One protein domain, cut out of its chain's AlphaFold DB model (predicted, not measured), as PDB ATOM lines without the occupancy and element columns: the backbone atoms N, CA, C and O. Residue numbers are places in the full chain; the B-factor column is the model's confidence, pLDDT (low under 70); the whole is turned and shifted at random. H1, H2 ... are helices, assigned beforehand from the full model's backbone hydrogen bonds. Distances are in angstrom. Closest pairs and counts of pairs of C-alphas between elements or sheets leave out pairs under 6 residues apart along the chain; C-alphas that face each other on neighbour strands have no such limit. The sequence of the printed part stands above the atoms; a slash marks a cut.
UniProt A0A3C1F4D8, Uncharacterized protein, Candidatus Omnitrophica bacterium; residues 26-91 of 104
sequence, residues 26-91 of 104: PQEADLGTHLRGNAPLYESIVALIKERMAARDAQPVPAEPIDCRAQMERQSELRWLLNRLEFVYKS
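AT A GLANCE: This is residues 26 to 91 of the 104 residues of an uncharacterized protein of Candidatus Omnitrophica bacterium (UniProt A0A3C1F4D8). The domain is a long, rather loose helical hairpin, in which H3, the longest helix, and H2 run side by side, with the short helix H1 set across the end where H2 begins and H3 ends. Residues 58 to 64 join H2 to H3 at the other end. The printed part has 66 residues with three named helices, in the order H1, H2, H3, and no named strand; the class is all helix. The whole is loose, with a radius of gyration of the C-alphas of 14.6 A, and only just a rod, spanning 45 by 22 by 13 A.

HOW THE PARTS SIT: H3, residues 65 to 90, touches H2, residues 39 to 57, with its residues 71 to 82 alone. Their closest C-alphas, those of Gln 75 and Met 53, are 6.7 A apart. The two form a helical hairpin, running opposite ways at a shallow tilt of 18 degrees. H3 touches H1, residues 26 to 36, with residues 88 to 90 alone; the closest C-alphas, those of Tyr 89 and Gly 32, are 4.9 A apart. Their lines are about perpendicular at 70.3 degrees, but only just. H2 and H1 touch only at the corner by their link, and only just, with 3 pairs of C-alphas within 8 A; the closest are those of Tyr 42 and Leu 35, 5.6 A apart. Their lines are about perpendicular at 76 degrees. In H1, H2 and H3 every O i to N i+4 pair is within hydrogen-bond range.

IN THESE COORDINATES: H3 measures 37.6 A from C-alpha 65 at (254.734, 157.257, 252.364) to C-alpha 90 at (227.108, 169.538, 230.047). H2 measures 27.1 A from C-alpha 39 to C-alpha 57. H1 measures 15.4 A and begins with C-alpha 26 at (222.138, 176.086, 242.972).

THE WHOLE: The two C-alphas farthest apart, those of Gly 37 and Ala 63, are 45.3 A apart. The printed part has no cut. The link from H1 to H2 is tight, with 2 residues, and that from H2 to H3 is short, with 7. The mean pLDDT of the printed part is 89.2, and no printed residue is under 70.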
ATOM      1  N   PRO A  26     222.450 174.784 243.571       85.06
ATOM      2  CA  PRO A  26     222.138 176.086 242.972       85.06
ATOM      3  C   PRO A  26     223.387 176.824 242.460       85.06
ATOM      4  O   PRO A  26     223.414 177.303 241.334       85.06
ATOM      5  N   GLN A  27     224.475 176.788 243.235       85.50
ATOM      6  CA  GLN A  27     225.761 177.396 242.868       85.50
ATOM      7  C   GLN A  27     226.368 176.772 241.604       85.50
ATOM      8  O   GLN A  27     226.969 177.458 240.780       85.50
ATOM      9  N   GLU A  28     226.220 175.459 241.437       87.62
ATOM     10  CA  GLU A  28     226.687 174.751 240.248       87.62
ATOM     11  C   GLU A  28     225.808 175.025 239.030       87.62
ATOM     12  O   GLU A  28     226.327 175.110 237.920       87.62
ATOM     13  N   ALA A  29     224.499 175.190 239.215       85.94
ATOM     14  CA  ALA A  29     223.597 175.591 238.142       85.94
ATOM     15  C   ALA A  29     223.928 177.006 237.633       85.94
ATOM     16  O   ALA A  29     224.023 177.215 236.417       85.94
ATOM     17  N   ASP A  30     224.194 177.942 238.548       86.88
ATOM     18  CA  ASP A  30     224.633 179.303 238.225       86.88
ATOM     19  C   ASP A  30     225.979 179.282 237.493       86.88
ATOM     20  O   ASP A  30     226.109 179.825 236.392       86.88
ATOM     21  N   LEU A  31     226.968 178.568 238.044       88.00
ATOM     22  CA  LEU A  31     228.275 178.386 237.412       88.00
ATOM     23  C   LEU A  31     228.141 177.785 236.008       88.00
ATOM     24  O   LEU A  31     228.741 178.284 235.058       88.00
ATOM     25  N   GLY A  32     227.333 176.737 235.852       88.44
ATOM     26  CA  GLY A  32     227.088 176.105 234.561       88.44
ATOM     27  C   GLY A  32     226.466 177.068 233.554       88.44
ATOM     28  O   GLY A  32     226.777 176.990 232.367       88.44
ATOM     29  N   THR A  33     225.597 177.977 234.003       87.88
ATOM     30  CA  THR A  33     224.972 179.004 233.154       87.88
ATOM     31  C   THR A  33     225.987 180.048 232.708       87.88
ATOM     32  O   THR A  33     226.082 180.330 231.512       87.88
ATOM     33  N   HIS A  34     226.831 180.529 233.622       87.75
ATOM     34  CA  HIS A  34     227.928 181.436 233.287       87.75
ATOM     35  C   HIS A  34     228.938 180.811 232.317       87.75
ATOM     36  O   HIS A  34     229.331 181.450 231.342       87.75
ATOM     37  N   LEU A  35     229.336 179.556 232.542       89.88
ATOM     38  CA  LEU A  35     230.308 178.865 231.691       89.88
ATOM     39  C   LEU A  35     229.761 178.580 230.289       89.88
ATOM     40  O   LEU A  35     230.494 178.709 229.312       89.88
ATOM     41  N   ARG A  36     228.474 178.238 230.149       86.81
ATOM     42  CA  ARG A  36     227.847 178.070 228.824       86.81
ATOM     43  C   ARG A  36     227.730 179.388 228.058       86.81
ATOM     44  O   ARG A  36     227.861 179.376 226.839       86.81
ATOM     45  N   GLY A  37     227.570 180.512 228.758       87.44
ATOM     46  CA  GLY A  37     227.663 181.854 228.170       87.44
ATOM     47  C   GLY A  37     229.092 182.293 227.815       87.44
ATOM     48  O   GLY A  37     229.264 183.311 227.150       87.44
ATOM     49  N   ASN A  38     230.120 181.548 228.241       90.62
ATOM     50  CA  ASN A  38     231.528 181.889 228.046       90.62
ATOM     51  C   ASN A  38     232.381 180.627 227.810       90.62
ATOM     52  O   ASN A  38     233.159 180.198 228.666       90.62
ATOM     53  N   ALA A  39     232.235 180.027 226.625       89.81
ATOM     54  CA  ALA A  39     232.984 178.830 226.239       89.81
ATOM     55  C   ALA A  39     234.521 178.984 226.353       89.81
ATOM     56  O   ALA A  39     235.148 178.067 226.889       89.81
ATOM     57  N   PRO A  40     235.144 180.124 225.975       95.00
ATOM     58  CA  PRO A  40     236.586 180.312 226.154       95.00
ATOM     59  C   PRO A  40     237.044 180.215 227.615       95.00
ATOM     60  O   PRO A  40     238.119 179.681 227.899       95.00
ATOM     61  N   LEU A  41     236.231 180.698 228.563       92.06
ATOM     62  CA  LEU A  41     236.521 180.570 229.990       92.06
ATOM     63  C   LEU A  41     236.483 179.104 230.433       92.06
ATOM     64  O   LEU A  41     237.391 178.656 231.131       92.06
ATOM     65  N   TYR A  42     235.468 178.349 230.003       93.75
ATOM     66  CA  TYR A  42     235.385 176.913 230.279       93.75
ATOM     67  C   TYR A  42     236.618 176.164 229.754       93.75
ATOM     68  O   TYR A  42     237.262 175.432 230.509       93.75
ATOM     69  N   GLU A  43     236.993 176.391 228.494       94.81
ATOM     70  CA  GLU A  43     238.166 175.763 227.879       94.81
ATOM     71  C   GLU A  43     239.461 176.119 228.617       94.81
ATOM     72  O   GLU A  43     240.280 175.239 228.885       94.81
ATOM     73  N   SER A  44     239.616 177.384 229.019       95.94
ATOM     74  CA  SER A  44     240.784 177.858 229.771       95.94
ATOM     75  C   SER A  44     240.898 177.188 231.143       95.94
ATOM     76  O   SER A  44     241.986 176.769 231.541       95.94
ATOM     77  N   ILE A  45     239.782 177.027 231.864       94.31
ATOM     78  CA  ILE A  45     239.761 176.331 233.161       94.31
ATOM     79  C   ILE A  45     240.110 174.848 232.974       94.31
ATOM     80  O   ILE A  45     240.924 174.306 233.724       94.31
ATOM     81  N   VAL A  46     239.538 174.188 231.962       96.06
ATOM     82  CA  VAL A  46     239.842 172.782 231.650       96.06
ATOM     83  C   VAL A  46     241.320 172.601 231.298       96.06
ATOM     84  O   VAL A  46     241.951 171.662 231.788       96.06
ATOM     85  N   ALA A  47     241.879 173.493 230.478       95.81
ATOM     86  CA  ALA A  47     243.290 173.472 230.109       95.81
ATOM     87  C   ALA A  47     244.189 173.621 231.342       95.81
ATOM     88  O   ALA A  47     245.082 172.798 231.542       95.81
ATOM     89  N   LEU A  48     243.890 174.588 232.217       96.25
ATOM     90  CA  LEU A  48     244.632 174.809 233.458       96.25
ATOM     91  C   LEU A  48     244.613 173.574 234.371       96.25
ATOM     92  O   LEU A  48     245.649 173.183 234.906       96.25
ATOM     93  N   ILE A  49     243.455 172.931 234.552       94.69
ATOM     94  CA  ILE A  49     243.352 171.722 235.387       94.69
ATOM     95  C   ILE A  49     244.184 170.580 234.786       94.69
ATOM     96  O   ILE A  49     244.942 169.927 235.508       94.69
ATOM     97  N   LYS A  50     244.094 170.359 233.468       94.62
ATOM     98  CA  LYS A  50     244.872 169.322 232.769       94.62
ATOM     99  C   LYS A  50     246.377 169.575 232.849       94.62
ATOM    100  O   LYS A  50     247.129 168.638 233.099       94.62
ATOM    101  N   GLU A  51     246.812 170.822 232.699       95.62
ATOM    102  CA  GLU A  51     248.217 171.211 232.850       95.62
ATOM    103  C   GLU A  51     248.727 170.908 234.265       95.62
ATOM    104  O   GLU A  51     249.786 170.305 234.433       95.62
ATOM    105  N   ARG A  52     247.943 171.238 235.300       93.25
ATOM    106  CA  ARG A  52     248.292 170.931 236.697       93.25
ATOM    107  C   ARG A  52     248.382 169.430 236.961       93.25
ATOM    108  O   ARG A  52     249.268 169.009 237.702       93.25
ATOM    109  N   MET A  53     247.494 168.632 236.370       93.06
ATOM    110  CA  MET A  53     247.556 167.172 236.462       93.06
ATOM    111  C   MET A  53     248.817 166.619 235.792       93.06
ATOM    112  O   MET A  53     249.523 165.830 236.413       93.06
ATOM    113  N   ALA A  54     249.131 167.078 234.577       92.69
ATOM    114  CA  ALA A  54     250.326 166.659 233.846       92.69
ATOM    115  C   ALA A  54     251.615 167.044 234.587       92.69
ATOM    116  O   ALA A  54     252.528 166.231 234.717       92.69
ATOM    117  N   ALA A  55     251.668 168.257 235.145       90.06
ATOM    118  CA  ALA A  55     252.793 168.709 235.955       90.06
ATOM    119  C   ALA A  55     253.006 167.829 237.198       90.06
ATOM    120  O   ALA A  55     254.145 167.606 237.594       90.06
ATOM    121  N   ARG A  56     251.931 167.315 237.809       86.50
ATOM    122  CA  ARG A  56     252.006 166.403 238.962       86.50
ATOM    123  C   ARG A  56     252.402 164.984 238.584       86.50
ATOM    124  O   ARG A  56     253.145 164.365 239.335       86.50
ATOM    125  N   ASP A  57     251.930 164.481 237.449       87.25
ATOM    126  CA  ASP A  57     252.329 163.161 236.950       87.25
ATOM    127  C   ASP A  57     253.818 163.136 236.553       87.25
ATOM    128  O   ASP A  57     254.463 162.095 236.629       87.25
ATOM    129  N   ALA A  58     254.384 164.292 236.184       88.62
ATOM    130  CA  ALA A  58     255.809 164.456 235.906       88.62
ATOM    131  C   ALA A  58     256.684 164.638 237.165       88.62
ATOM    132  O   ALA A  58     257.913 164.635 237.055       88.62
ATOM    133  N   GLN A  59     256.094 164.825 238.353       85.56
ATOM    134  CA  GLN A  59     256.864 164.964 239.592       85.56
ATOM    135  C   GLN A  59     257.438 163.613 240.038       85.56
ATOM    136  O   GLN A  59     256.755 162.591 239.936       85.56
ATOM    137  N   PRO A  60     258.672 163.588 240.571       82.44
ATOM    138  CA  PRO A  60     259.248 162.369 241.122       82.44
ATOM    139  C   PRO A  60     258.408 161.864 242.299       82.44
ATOM    140  O   PRO A  60     257.899 162.657 243.093       82.44
ATOM    141  N   VAL A  61     258.283 160.540 242.412       80.06
ATOM    142  CA  VAL A  61     257.551 159.895 243.509       80.06
ATOM    143  C   VAL A  61     258.273 160.188 244.834       80.06
ATOM    144  O   VAL A  61     259.474 159.914 244.931       80.06
ATOM    145  N   PRO A  62     257.587 160.745 245.848       81.88
ATOM    146  CA  PRO A  62     258.167 161.023 247.152       81.88
ATOM    147  C   PRO A  62     258.700 159.752 247.815       81.88
ATOM    148  O   PRO A  62     258.080 158.696 247.734       81.88
ATOM    149  N   ALA A  63     259.835 159.854 248.505       80.00
ATOM    150  CA  ALA A  63     260.399 158.724 249.247       80.00
ATOM    151  C   ALA A  63     259.560 158.366 250.487       80.00
ATOM    152  O   ALA A  63     259.500 157.204 250.886       80.00
ATOM    153  N   GLU A  64     258.897 159.363 251.077       88.88
ATOM    154  CA  GLU A  64     258.088 159.203 252.279       88.88
ATOM    155  C   GLU A  64     256.645 158.771 251.940       88.88
ATOM    156  O   GLU A  64     255.980 159.398 251.104       88.88
ATOM    157  N   PRO A  65     256.093 157.744 252.618       82.94
ATOM    158  CA  PRO A  65     254.734 157.257 252.364       82.94
ATOM    159  C   PRO A  65     253.627 158.301 252.583       82.94
ATOM    160  O   PRO A  65     252.580 158.241 251.935       82.94
ATOM    161  N   ILE A  66     253.836 159.248 253.505       83.81
ATOM    162  CA  ILE A  66     252.873 160.322 253.802       83.81
ATOM    163  C   ILE A  66     252.763 161.276 252.609       83.81
ATOM    164  O   ILE A  66     251.657 161.615 252.186       83.81
ATOM    165  N   ASP A  67     253.898 161.638 252.017       83.25
ATOM    166  CA  ASP A  67     253.950 162.538 250.868       83.25
ATOM    167  C   ASP A  67     253.378 161.874 249.609       83.25
ATOM    168  O   ASP A  67     252.650 162.516 248.848       83.25
ATOM    169  N   CYS A  68     253.607 160.566 249.436       83.31
ATOM    170  CA  CYS A  68     252.949 159.771 248.396       83.31
ATOM    171  C   CYS A  68     251.421 159.828 248.512       83.31
ATOM    172  O   CYS A  68     250.728 160.076 247.521       83.31
ATOM    173  N   ARG A  69     250.877 159.630 249.721       85.69
ATOM    174  CA  ARG A  69     249.427 159.683 249.957       85.69
ATOM    175  C   ARG A  69     248.865 161.064 249.633       85.69
ATOM    176  O   ARG A  69     247.900 161.157 248.879       85.69
ATOM    177  N   ALA A  70     249.501 162.123 250.131       85.88
ATOM    178  CA  ALA A  70     249.072 163.494 249.873       85.88
ATOM    179  C   ALA A  70     249.113 163.845 248.372       85.88
ATOM    180  O   ALA A  70     248.249 164.568 247.870       85.88
ATOM    181  N   GLN A  71     250.096 163.332 247.623       85.12
ATOM    182  CA  GLN A  71     250.156 163.505 246.171       85.12
ATOM    183  C   GLN A  71     249.015 162.767 245.461       85.12
ATOM    184  O   GLN A  71     248.377 163.351 244.583       85.12
ATOM    185  N   MET A  72     248.724 161.523 245.851       86.12
ATOM    186  CA  MET A  72     247.614 160.745 245.291       86.12
ATOM    187  C   MET A  72     246.251 161.389 245.573       86.12
ATOM    188  O   MET A  72     245.424 161.477 244.666       86.12
ATOM    189  N   GLU A  73     246.029 161.877 246.795       89.00
ATOM    190  CA  GLU A  73     244.799 162.574 247.191       89.00
ATOM    191  C   GLU A  73     244.581 163.820 246.330       89.00
ATOM    192  O   GLU A  73     243.559 163.927 245.653       89.00
ATOM    193  N   ARG A  74     245.590 164.689 246.212       86.81
ATOM    194  CA  ARG A  74     245.521 165.886 245.354       86.81
ATOM    195  C   ARG A  74     245.289 165.550 243.879       86.81
ATOM    196  O   ARG A  74     244.574 166.268 243.183       86.81
ATOM    197  N   GLN A  75     245.877 164.462 243.378       88.50
ATOM    198  CA  GLN A  75     245.645 164.012 242.001       88.50
ATOM    199  C   GLN A  75     244.202 163.521 241.811       88.50
ATOM    200  O   GLN A  75     243.586 163.770 240.772       88.50
ATOM    201  N   SER A  76     243.636 162.855 242.821       90.12
ATOM    202  CA  SER A  76     242.236 162.429 242.819       90.12
ATOM    203  C   SER A  76     241.265 163.613 242.889       90.12
ATOM    204  O   SER A  76     240.269 163.615 242.167       90.12
ATOM    205  N   GLU A  77     241.597 164.655 243.655       90.81
ATOM    206  CA  GLU A  77     240.828 165.899 243.743       90.81
ATOM    207  C   GLU A  77     240.774 166.624 242.398       90.81
ATOM    208  O   GLU A  77     239.699 167.026 241.962       90.81
ATOM    209  N   LEU A  78     241.905 166.740 241.691       91.94
ATOM    210  CA  LEU A  78     241.940 167.362 240.362       91.94
ATOM    211  C   LEU A  78     241.104 166.584 239.339       91.94
ATOM    212  O   LEU A  78     240.369 167.184 238.555       91.94
ATOM    213  N   ARG A  79     241.165 165.245 239.373       93.00
ATOM    214  CA  ARG A  79     240.319 164.384 238.527       93.00
ATOM    215  C   ARG A  79     238.841 164.557 238.856       93.00
ATOM    216  O   ARG A  79     238.018 164.655 237.948       93.00
ATOM    217  N   TRP A  80     238.503 164.599 240.143       92.56
ATOM    218  CA  TRP A  80     237.138 164.842 240.594       92.56
ATOM    219  C   TRP A  80     236.639 166.214 240.129       92.56
ATOM    220  O   TRP A  80     235.555 166.292 239.555       92.56
ATOM    221  N   LEU A  81     237.449 167.263 240.291       92.81
ATOM    222  CA  LEU A  81     237.114 168.627 239.890       92.81
ATOM    223  C   LEU A  81     236.874 168.726 238.382       92.81
ATOM    224  O   LEU A  81     235.878 169.313 237.968       92.81
ATOM    225  N   LEU A  82     237.739 168.118 237.565       93.81
ATOM    226  CA  LEU A  82     237.570 168.091 236.112       93.81
ATOM    227  C   LEU A  82     236.251 167.414 235.720       93.81
ATOM    228  O   LEU A  82     235.461 167.981 234.969       93.81
ATOM    229  N   ASN A  83     235.979 166.234 236.281       92.12
ATOM    230  CA  ASN A  83     234.741 165.502 236.014       92.12
ATOM    231  C   ASN A  83     233.508 166.284 236.478       92.12
ATOM    232  O   ASN A  83     232.482 166.289 235.794       92.12
ATOM    233  N   ARG A  84     233.597 166.959 237.631       90.88
ATOM    234  CA  ARG A  84     232.499 167.769 238.156       90.88
ATOM    235  C   ARG A  84     232.246 168.987 237.280       90.88
ATOM    236  O   ARG A  84     231.096 169.249 236.957       90.88
ATOM    237  N   LEU A  85     233.295 169.672 236.834       92.38
ATOM    238  CA  LEU A  85     233.194 170.808 235.921       92.38
ATOM    239  C   LEU A  85     232.583 170.401 234.574       92.38
ATOM    240  O   LEU A  85     231.706 171.092 234.063       92.38
ATOM    241  N   GLU A  86     233.003 169.264 234.010       92.06
ATOM    242  CA  GLU A  86     232.391 168.725 232.793       92.06
ATOM    243  C   GLU A  86     230.912 168.397 232.988       92.06
ATOM    244  O   GLU A  86     230.095 168.716 232.124       92.06
ATOM    245  N   PHE A  87     230.563 167.784 234.121       90.44
ATOM    246  CA  PHE A  87     229.178 167.501 234.468       90.44
ATOM    247  C   PHE A  87     228.360 168.791 234.561       90.44
ATOM    248  O   PHE A  87     227.314 168.882 233.929       90.44
ATOM    249  N   VAL A  88     228.849 169.801 235.280       89.75
ATOM    250  CA  VAL A  88     228.198 171.113 235.426       89.75
ATOM    251  C   VAL A  88     227.988 171.791 234.071       89.75
ATOM    252  O   VAL A  88     226.901 172.287 233.789       89.75
ATOM    253  N   TYR A  89     229.005 171.779 233.208       88.56
ATOM    254  CA  TYR A  89     228.941 172.409 231.891       88.56
ATOM    255  C   TYR A  89     227.961 171.708 230.938       88.56
ATOM    256  O   TYR A  89     227.231 172.374 230.206       88.56
ATOM    257  N   LYS A  90     227.931 170.367 230.950       87.81
ATOM    258  CA  LYS A  90     227.108 169.538 230.047       87.81
ATOM    259  C   LYS A  90     225.702 169.252 230.581       87.81
ATOM    260  O   LYS A  90     224.870 168.730 229.841       87.81
ATOM    261  N   SER A  91     225.440 169.533 231.856       83.88
ATOM    262  CA  SER A  91     224.145 169.253 232.469       83.88
ATOM    263  C   SER A  91     223.054 170.142 231.873       83.88
ATOM    264  O   SER A  91     223.271 171.343 231.687       83.88
TER     265      SER A  91